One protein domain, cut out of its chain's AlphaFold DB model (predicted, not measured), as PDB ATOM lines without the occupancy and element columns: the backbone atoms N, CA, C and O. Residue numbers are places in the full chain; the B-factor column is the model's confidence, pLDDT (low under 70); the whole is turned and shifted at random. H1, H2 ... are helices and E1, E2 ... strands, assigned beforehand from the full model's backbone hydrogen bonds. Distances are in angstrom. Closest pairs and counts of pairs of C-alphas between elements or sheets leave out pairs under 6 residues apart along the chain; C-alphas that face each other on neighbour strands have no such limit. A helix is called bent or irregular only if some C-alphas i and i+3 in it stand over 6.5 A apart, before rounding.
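What this domain is: This is residues 6 to 76 of the 413 residues of the protein "Phage recombination protein Bet" of Candidatus Pacearchaeota archaeon (UniProt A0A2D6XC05). A helix, H1, packs along a two-stranded hairpin, E2 and E3, and near the last residues of H1 a short pair of strands, E1 and E4, closes off this small flat body; from there a second helix, H2, sticks out as an arm with its residues 61 to 74. The arm makes much of the length, and the whole is flat, spanning 51 by 33 by 13 A. The printed part has 71 residues with two named helices and four named strands, in the order H1, E1, E2, E3, E4, H2, and its class is mixed, helices and strands. The strands form two separate sheets of two, E1 - E4 and E2 - E3, each antiparallel. The whole is loose, with a radius of gyration of the C-alphas of 15.4 A.

Where its parts are: The printed part begins with H1, residues 6 to 21, which runs from C-alpha 6 at (211.894, 195.238, 106.156) to C-alpha 21 at (218.849, 174.664, 114.974), 23.4 A. After one residue comes E1, residues 23 to 25, 7.0 A from first to last C-alpha. E2, residues 33 to 37, begins with C-alpha 33 at (225.231, 180.252, 112.297) and is 12.4 A long. E3 follows as residues 40 to 44, 12.1 A long. E4 is residues 54 to 56, 6.9 A long. H2, residues 60 to 74, is 21.3 A long and ends with C-alpha 74 at (204.743, 167.558, 134.401). H2 is neither bent nor irregular, but only just: C-alphas 60 and 63 are 6.0 A apart.

How they stand to each other: H1 has 8 pairs of C-alphas within 8 A of E3, the closest being those of Phe 13 and Trp 41, 6.1 A apart. With E2 it has 6 such pairs, the closest those of Thr 17 and Val 34, 6.3 A apart. E2 and E3 are a hairpin of antiparallel neighbours, with 141 degrees between their N-to-C directions. In it N 35 and O 42 are within hydrogen-bond range at 2.9 A, and so are N 44 and O 33 at 2.8 A. C-alphas 36 and 41 face each other at 4.6 A. H1 and E4 are near each other, with 7 pairs of C-alphas within 10 A. E4 is the antiparallel neighbour of E1, again with 141 degrees between their directions; N 24 and O 55 are within hydrogen-bond range at 3.1 A, and N 55 and O 24 at 3.0 A. E1 is apart from E3, and E2 is apart from E4. H2 is apart from H1, E1, E2 and E3. In H2 every O i to N i+4 pair is within hydrogen-bond range; in H1 it is 9 of 12.

The domain as a whole: The two C-alphas farthest apart are those of Lys 38 and Arg 76, at 50.6 A. Residues 61 to 76, of which 61 to 74 belong to H2, stand free; the body without them has 55 residues and spans 34 by 23 by 11 A, with a radius of gyration of 11.3 A. The printed part runs from residue 6 to 76 and has no cut. The links H1 to E1, E2 to E3 and E4 to H2 are tight, those from E1 to E2 and E3 to E4 are short, and none is long. The mean pLDDT of the printed part is 70.2, and of H2 it is 58; under 70 are residues 6 to 10, 49 to 52 and 56 to 76 of the model.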
ATOM      1  N   ALA A   6     211.543 195.670 104.797       45.50
ATOM      2  CA  ALA A   6     211.894 195.238 106.156       45.50
ATOM      3  C   ALA A   6     211.165 193.948 106.589       45.50
ATOM      4  O   ALA A   6     211.766 193.077 107.207       45.50
ATOM      5  N   VAL A   7     209.897 193.779 106.199       47.38
ATOM      6  CA  VAL A   7     209.053 192.650 106.648       47.38
ATOM      7  C   VAL A   7     209.502 191.305 106.050       47.38
ATOM      8  O   VAL A   7     209.292 190.254 106.649       47.38
ATOM      9  N   GLY A   8     210.148 191.319 104.878       52.19
ATOM     10  CA  GLY A   8     210.663 190.103 104.240       52.19
ATOM     11  C   GLY A   8     211.950 189.563 104.871       52.19
ATOM     12  O   GLY A   8     212.208 188.363 104.790       52.19
ATOM     13  N   ASN A   9     212.745 190.426 105.514       62.75
ATOM     14  CA  ASN A   9     214.071 190.068 106.022       62.75
ATOM     15  C   ASN A   9     214.008 189.390 107.404       62.75
ATOM     16  O   ASN A   9     214.803 188.495 107.682       62.75
ATOM     17  N   ASP A  10     213.022 189.748 108.233       67.38
ATOM     18  CA  ASP A  10     212.826 189.144 109.560       67.38
ATOM     19  C   ASP A  10     212.299 187.706 109.464       67.38
ATOM     20  O   ASP A  10     212.792 186.808 110.143       67.38
ATOM     21  N   LYS A  11     211.369 187.448 108.535       77.06
ATOM     22  CA  LYS A  11     210.850 186.095 108.298       77.06
ATOM     23  C   LYS A  11     211.937 185.145 107.784       77.06
ATOM     24  O   LYS A  11     212.014 183.998 108.211       77.06
ATOM     25  N   LEU A  12     212.814 185.637 106.906       78.69
ATOM     26  CA  LEU A  12     213.957 184.866 106.413       78.69
ATOM     27  C   LEU A  12     214.965 184.569 107.536       78.69
ATOM     28  O   LEU A  12     215.519 183.473 107.590       78.69
ATOM     29  N   PHE A  13     215.191 185.517 108.450       79.19
ATOM     30  CA  PHE A  13     216.025 185.295 109.630       79.19
ATOM     31  C   PHE A  13     215.451 184.201 110.542       79.19
ATOM     32  O   PHE A  13     216.191 183.304 110.955       79.19
ATOM     33  N   GLU A  14     214.146 184.230 110.816       79.94
ATOM     34  CA  GLU A  14     213.460 183.199 111.607       79.94
ATOM     35  C   GLU A  14     213.538 181.821 110.935       79.94
ATOM     36  O   GLU A  14     213.947 180.845 111.568       79.94
ATOM     37  N   GLU A  15     213.248 181.743 109.631       82.38
ATOM     38  CA  GLU A  15     213.330 180.504 108.847       82.38
ATOM     39  C   GLU A  15     214.751 179.918 108.851       82.38
ATOM     40  O   GLU A  15     214.942 178.721 109.083       82.38
ATOM     41  N   LEU A  16     215.779 180.750 108.659       82.12
ATOM     42  CA  LEU A  16     217.174 180.304 108.696       82.12
ATOM     43  C   LEU A  16     217.622 179.910 110.106       82.12
ATOM     44  O   LEU A  16     218.427 178.989 110.241       82.12
ATOM     45  N   THR A  17     217.089 180.548 111.147       80.81
ATOM     46  CA  THR A  17     217.355 180.175 112.543       80.81
ATOM     47  C   THR A  17     216.771 178.798 112.855       80.81
ATOM     48  O   THR A  17     217.464 177.950 113.421       80.81
ATOM     49  N   GLU A  18     215.549 178.507 112.398       80.56
ATOM     50  CA  GLU A  18     214.968 177.167 112.536       80.56
ATOM     51  C   GLU A  18     215.769 176.096 111.787       80.56
ATOM     52  O   GLU A  18     215.936 174.976 112.285       80.56
ATOM     53  N   ILE A  19     216.262 176.423 110.588       81.12
ATOM     54  CA  ILE A  19     217.097 175.510 109.806       81.12
ATOM     55  C   ILE A  19     218.431 175.279 110.523       81.12
ATOM     56  O   ILE A  19     218.853 174.126 110.639       81.12
ATOM     57  N   ALA A  20     219.077 176.325 111.048       79.38
ATOM     58  CA  ALA A  20     220.339 176.216 111.781       79.38
ATOM     59  C   ALA A  20     220.221 175.303 113.013       79.38
ATOM     60  O   ALA A  20     221.045 174.408 113.217       79.38
ATOM     61  N   ASP A  21     219.137 175.455 113.774       75.50
ATOM     62  CA  ASP A  21     218.849 174.664 114.974       75.50
ATOM     63  C   ASP A  21     218.618 173.172 114.687       75.50
ATOM     64  O   ASP A  21     218.818 172.315 115.555       75.50
ATOM     65  N   ARG A  22     218.178 172.842 113.469       72.81
ATOM     66  CA  ARG A  22     217.831 171.476 113.042       72.81
ATOM     67  C   ARG A  22     218.837 170.900 112.051       72.81
ATOM     68  O   ARG A  22     218.548 169.915 111.370       72.81
ATOM     69  N   SER A  23     220.025 171.474 111.961       79.75
ATOM     70  CA  SER A  23     221.009 171.007 111.000       79.75
ATOM     71  C   SER A  23     222.433 171.069 111.528       79.75
ATOM     72  O   SER A  23     222.715 171.588 112.612       79.75
ATOM     73  N   GLU A  24     223.327 170.426 110.794       83.06
ATOM     74  CA  GLU A  24     224.762 170.463 111.024       83.06
ATOM     75  C   GLU A  24     225.488 170.522 109.684       83.06
ATOM     76  O   GLU A  24     224.947 170.148 108.637       83.06
ATOM     77  N   CYS A  25     226.720 171.022 109.699       79.62
ATOM     78  CA  CYS A  25     227.543 170.977 108.508       79.62
ATOM     79  C   CYS A  25     228.016 169.542 108.250       79.62
ATOM     80  O   CYS A  25     228.743 168.980 109.067       79.62
ATOM     81  N   ALA A  26     227.714 168.995 107.072       77.88
ATOM     82  CA  ALA A  26     228.124 167.647 106.665       77.88
ATOM     83  C   ALA A  26     229.649 167.433 106.670       77.88
ATOM     84  O   ALA A  26     230.120 166.302 106.663       77.88
ATOM     85  N   ARG A  27     230.432 168.521 106.652       76.06
ATOM     86  CA  ARG A  27     231.896 168.474 106.597       76.06
ATOM     87  C   ARG A  27     232.567 168.491 107.968       76.06
ATOM     88  O   ARG A  27     233.577 167.821 108.139       76.06
ATOM     89  N   CYS A  28     232.079 169.297 108.910       78.19
ATOM     90  CA  CYS A  28     232.736 169.475 110.213       78.19
ATOM     91  C   CYS A  28     231.855 169.124 111.416       78.19
ATOM     92  O   CYS A  28     232.322 169.251 112.544       78.19
ATOM     93  N   GLY A  29     230.587 168.757 111.206       73.19
ATOM     94  CA  GLY A  29     229.625 168.441 112.268       73.19
ATOM     95  C   GLY A  29     229.237 169.627 113.162       73.19
ATOM     96  O   GLY A  29     228.405 169.485 114.052       73.19
ATOM     97  N   LYS A  30     229.818 170.817 112.950       79.75
ATOM     98  CA  LYS A  30     229.485 172.019 113.721       79.75
ATOM     99  C   LYS A  30     228.174 172.635 113.251       79.75
ATOM    100  O   LYS A  30     227.741 172.465 112.107       79.75
ATOM    101  N   TRP A  31     227.569 173.391 114.157       79.75
ATOM    102  CA  TRP A  31     226.297 174.052 113.918       79.75
ATOM    103  C   TRP A  31     226.521 175.253 112.998       79.75
ATOM    104  O   TRP A  31     227.462 176.022 113.226       79.75
ATOM    105  N   PRO A  32     225.713 175.414 111.940       82.69
ATOM    106  CA  PRO A  32     225.758 176.629 111.150       82.69
ATOM    107  C   PRO A  32     225.204 177.803 111.966       82.69
ATOM    108  O   PRO A  32     224.339 177.633 112.820       82.69
ATOM    109  N   VAL A  33     225.698 179.002 111.688       82.94
ATOM    110  CA  VAL A  33     225.231 180.252 112.297       82.94
ATOM    111  C   VAL A  33     224.543 181.106 111.245       82.94
ATOM    112  O   VAL A  33     224.968 181.140 110.089       82.94
ATOM    113  N   VAL A  34     223.489 181.815 111.636       83.94
ATOM    114  CA  VAL A  34     222.825 182.775 110.751       83.94
ATOM    115  C   VAL A  34     223.670 184.045 110.693       83.94
ATOM    116  O   VAL A  34     224.057 184.611 111.715       83.94
ATOM    117  N   GLY A  35     224.018 184.473 109.486       81.50
ATOM    118  CA  GLY A  35     224.819 185.660 109.239       81.50
ATOM    119  C   GLY A  35     224.172 186.568 108.211       81.50
ATOM    120  O   GLY A  35     223.510 186.098 107.292       81.50
ATOM    121  N   HIS A  36     224.399 187.868 108.356       81.25
ATOM    122  CA  HIS A  36     223.946 188.868 107.398       81.25
ATOM    123  C   HIS A  36     225.108 189.273 106.489       81.25
ATOM    124  O   HIS A  36     226.176 189.660 106.975       81.25
ATOM    125  N   GLU A  37     224.927 189.174 105.173       73.75
ATOM    126  CA  GLU A  37     225.942 189.567 104.198       73.75
ATOM    127  C   GLU A  37     225.288 190.205 102.971       73.75
ATOM    128  O   GLU A  37     224.343 189.656 102.412       73.75
ATOM    129  N   LYS A  38     225.783 191.378 102.552       76.12
ATOM    130  CA  LYS A  38     225.273 192.129 101.385       76.12
ATOM    131  C   LYS A  38     223.742 192.336 101.382       76.12
ATOM    132  O   LYS A  38     223.134 192.375 100.319       76.12
ATOM    133  N   GLY A  39     223.130 192.490 102.559       75.12
ATOM    134  CA  GLY A  39     221.689 192.745 102.697       75.12
ATOM    135  C   GLY A  39     220.804 191.496 102.771       75.12
ATOM    136  O   GLY A  39     219.586 191.641 102.818       75.12
ATOM    137  N   VAL A  40     221.389 190.292 102.784       78.50
ATOM    138  CA  VAL A  40     220.655 189.017 102.789       78.50
ATOM    139  C   VAL A  40     221.120 188.138 103.953       78.50
ATOM    140  O   VAL A  40     222.321 188.026 104.227       78.50
ATOM    141  N   TRP A  41     220.173 187.500 104.643       81.12
ATOM    142  CA  TRP A  41     220.466 186.477 105.648       81.12
ATOM    143  C   TRP A  41     220.841 185.148 104.993       81.12
ATOM    144  O   TRP A  41     220.184 184.693 104.058       81.12
ATOM    145  N   LYS A  42     221.893 184.501 105.498       83.94
ATOM    146  CA  LYS A  42     222.322 183.171 105.052       83.94
ATOM    147  C   LYS A  42     222.932 182.352 106.183       83.94
ATOM    148  O   LYS A  42     223.415 182.897 107.177       83.94
ATOM    149  N   LEU A  43     222.942 181.032 106.014       81.44
ATOM    150  CA  LEU A  43     223.665 180.121 106.900       81.44
ATOM    151  C   LEU A  43     225.160 180.189 106.600       81.44
ATOM    152  O   LEU A  43     225.571 180.167 105.443       81.44
ATOM    153  N   ARG A  44     225.980 180.229 107.646       80.25
ATOM    154  CA  ARG A  44     227.440 180.182 107.553       80.25
ATOM    155  C   ARG A  44     227.979 179.066 108.424       80.25
ATOM    156  O   ARG A  44     227.466 178.803 109.506       80.25
ATOM    157  N   CYS A  45     229.053 178.438 107.974       79.56
ATOM    158  CA  CYS A  45     229.837 177.529 108.793       79.56
ATOM    159  C   CYS A  45     231.304 177.954 108.733       79.56
ATOM    160  O   CYS A  45     231.791 178.330 107.672       79.56
ATOM    161  N   GLU A  46     232.038 177.844 109.838       76.19
ATOM    162  CA  GLU A  46     233.470 178.189 109.889       76.19
ATOM    163  C   GLU A  46     234.304 177.435 108.836       76.19
ATOM    164  O   GLU A  46     235.280 177.970 108.323       76.19
ATOM    165  N   CYS A  47     233.917 176.201 108.479       74.38
ATOM    166  CA  CYS A  47     234.662 175.388 107.511       74.38
ATOM    167  C   CYS A  47     234.356 175.718 106.033       74.38
ATOM    168  O   CYS A  47     235.109 175.303 105.147       74.38
ATOM    169  N   ARG A  48     233.247 176.426 105.771       73.44
ATOM    170  CA  ARG A  48     232.842 177.002 104.477       73.44
ATOM    171  C   ARG A  48     231.918 178.202 104.739       73.44
ATOM    172  O   ARG A  48     230.712 178.011 104.906       73.44
ATOM    173  N   PRO A  49     232.476 179.422 104.793       66.75
ATOM    174  CA  PRO A  49     231.713 180.622 105.136       66.75
ATOM    175  C   PRO A  49     230.700 181.044 104.066       66.75
ATOM    176  O   PRO A  49     229.704 181.681 104.397       66.75
ATOM    177  N   GLU A  50     230.966 180.706 102.801       63.47
ATOM    178  CA  GLU A  50     230.171 181.164 101.658       63.47
ATOM    179  C   GLU A  50     229.061 180.177 101.272       63.47
ATOM    180  O   GLU A  50     227.935 180.625 101.095       63.47
ATOM    181  N   ASP A  51     229.353 178.865 101.259       64.56
ATOM    182  CA  ASP A  51     228.413 177.787 100.895       64.56
ATOM    183  C   ASP A  51     228.567 176.562 101.821       64.56
ATOM    184  O   ASP A  51     229.309 175.613 101.507       64.56
ATOM    185  N   PRO A  52     227.923 176.549 103.001       69.69
ATOM    186  CA  PRO A  52     227.970 175.393 103.881       69.69
ATOM    187  C   PRO A  52     227.071 174.263 103.351       69.69
ATOM    188  O   PRO A  52     225.912 174.475 103.008       69.69
ATOM    189  N   ILE A  53     227.589 173.031 103.320       74.56
ATOM    190  CA  ILE A  53     226.777 171.840 103.021       74.56
ATOM    191  C   ILE A  53     226.058 171.448 104.309       74.56
ATOM    192  O   ILE A  53     226.694 170.973 105.253       74.56
ATOM    193  N   ILE A  54     224.753 171.694 104.353       77.25
ATOM    194  CA  ILE A  54     223.912 171.516 105.535       77.25
ATOM    195  C   ILE A  54     223.084 170.239 105.392       77.25
ATOM    196  O   ILE A  54     222.351 170.077 104.418       77.25
ATOM    197  N   ILE A  55     223.181 169.347 106.375       72.88
ATOM    198  CA  ILE A  55     222.377 168.120 106.452       72.88
ATOM    199  C   ILE A  55     221.433 168.181 107.655       72.88
ATOM    200  O   ILE A  55     221.746 168.789 108.682       72.88
ATOM    201  N   LYS A  56     220.250 167.565 107.527       68.88
ATOM    202  CA  LYS A  56     219.311 167.407 108.649       68.88
ATOM    203  C   LYS A  56     219.934 166.469 109.679       68.88
ATOM    204  O   LYS A  56     220.428 165.405 109.309       68.88
ATOM    205  N   ARG A  57     219.916 166.851 110.959       64.81
ATOM    206  CA  ARG A  57     220.526 166.020 112.008       64.81
ATOM    207  C   ARG A  57     219.775 164.691 112.177       64.81
ATOM    208  O   ARG A  57     218.553 164.681 112.232       64.81
ATOM    209  N   PRO A  58     220.466 163.581 112.449       54.66
ATOM    210  CA  PRO A  58     219.810 162.354 112.912       54.66
ATOM    211  C   PRO A  58     219.144 162.503 114.303       54.66
ATOM    212  O   PRO A  58     218.206 161.786 114.637       54.66
ATOM    213  N   HIS A  59     219.585 163.467 115.125       53.31
ATOM    214  CA  HIS A  59     219.250 163.568 116.558       53.31
ATOM    215  C   HIS A  59     218.067 164.488 116.938       53.31
ATOM    216  O   HIS A  59     217.959 164.931 118.084       53.31
ATOM    217  N   HIS A  60     217.112 164.742 116.038       51.06
ATOM    218  CA  HIS A  60     215.845 165.414 116.405       51.06
ATOM    219  C   HIS A  60     215.019 164.629 117.436       51.06
ATOM    220  O   HIS A  60     214.189 165.203 118.146       51.06
ATOM    221  N   VAL A  61     215.263 163.320 117.530       52.31
ATOM    222  CA  VAL A  61     214.558 162.408 118.430       52.31
ATOM    223  C   VAL A  61     214.923 162.672 119.890       52.31
ATOM    224  O   VAL A  61     214.025 162.741 120.714       52.31
ATOM    225  N   ALA A  62     216.193 162.929 120.223       48.38
ATOM    226  CA  ALA A  62     216.635 163.050 121.619       48.38
ATOM    227  C   ALA A  62     216.020 164.263 122.349       48.38
ATOM    228  O   ALA A  62     215.581 164.151 123.490       48.38
ATOM    229  N   ARG A  63     215.905 165.418 121.677       51.09
ATOM    230  CA  ARG A  63     215.289 166.630 122.257       51.09
ATOM    231  C   ARG A  63     213.758 166.565 122.259       51.09
ATOM    232  O   ARG A  63     213.130 167.155 123.135       51.09
ATOM    233  N   ARG A  64     213.147 165.857 121.298       54.38
ATOM    234  CA  ARG A  64     211.699 165.591 121.290       54.38
ATOM    235  C   ARG A  64     211.332 164.601 122.394       54.38
ATOM    236  O   ARG A  64     210.380 164.864 123.112       54.38
ATOM    237  N   LEU A  65     212.124 163.545 122.570       52.31
ATOM    238  CA  LEU A  65     211.976 162.579 123.652       52.31
ATOM    239  C   LEU A  65     212.159 163.262 125.009       52.31
ATOM    240  O   LEU A  65     211.289 163.114 125.851       52.31
ATOM    241  N   GLY A  66     213.188 164.102 125.179       58.19
ATOM    242  CA  GLY A  66     213.368 164.907 126.394       58.19
ATOM    243  C   GLY A  66     212.145 165.772 126.710       58.19
ATOM    244  O   GLY A  66     211.567 165.643 127.776       58.19
ATOM    245  N   LYS A  67     211.643 166.547 125.739       62.75
ATOM    246  CA  LYS A  67     210.425 167.356 125.927       62.75
ATOM    247  C   LYS A  67     209.162 166.526 126.171       62.75
ATOM    248  O   LYS A  67     208.274 166.990 126.870       62.75
ATOM    249  N   MET A  68     209.048 165.343 125.567       56.25
ATOM    250  CA  MET A  68     207.929 164.424 125.801       56.25
ATOM    251  C   MET A  68     208.000 163.811 127.197       56.25
ATOM    252  O   MET A  68     206.965 163.689 127.833       56.25
ATOM    253  N   VAL A  69     209.199 163.478 127.679       60.22
ATOM    254  CA  VAL A  69     209.442 162.979 129.036       60.22
ATOM    255  C   VAL A  69     209.186 164.086 130.058       60.22
ATOM    256  O   VAL A  69     208.418 163.865 130.983       60.22
ATOM    257  N   ASP A  70     209.712 165.294 129.854       65.62
ATOM    258  CA  ASP A  70     209.479 166.443 130.739       65.62
ATOM    259  C   ASP A  70     207.991 166.806 130.805       65.62
ATOM    260  O   ASP A  70     207.445 167.061 131.878       65.62
ATOM    261  N   LYS A  71     207.310 166.778 129.652       68.88
ATOM    262  CA  LYS A  71     205.865 166.987 129.560       68.88
ATOM    263  C   LYS A  71     205.093 165.854 130.241       68.88
ATOM    264  O   LYS A  71     204.189 166.147 131.004       68.88
ATOM    265  N   ALA A  72     205.473 164.592 130.040       58.66
ATOM    266  CA  ALA A  72     204.846 163.449 130.703       58.66
ATOM    267  C   ALA A  72     205.074 163.445 132.225       58.66
ATOM    268  O   ALA A  72     204.196 163.017 132.963       58.66
ATOM    269  N   ILE A  73     206.218 163.943 132.705       63.62
ATOM    270  CA  ILE A  73     206.503 164.132 134.134       63.62
ATOM    271  C   ILE A  73     205.655 165.279 134.701       63.62
ATOM    272  O   ILE A  73     205.090 165.132 135.781       63.62
ATOM    273  N   ALA A  74     205.531 166.396 133.979       62.19
ATOM    274  CA  ALA A  74     204.743 167.558 134.401       62.19
ATOM    275  C   ALA A  74     203.220 167.332 134.323       62.19
ATOM    276  O   ALA A  74     202.472 167.896 135.115       62.19
ATOM    277  N   GLU A  75     202.765 166.518 133.368       59.59
ATOM    278  CA  GLU A  75     201.363 166.129 133.166       59.59
ATOM    279  C   GLU A  75     201.002 164.837 133.898       59.59
ATOM    280  O   GLU A  75     199.839 164.427 133.864       59.59
ATOM    281  N   ARG A  76     201.968 164.189 134.572       46.91
ATOM    282  CA  ARG A  76     201.672 163.053 135.439       46.91
ATOM    283  C   ARG A  76     200.659 163.556 136.467       46.91
ATOM    284  O   ARG A  76     200.979 164.498 137.198       46.91
TER     285      ARG A  76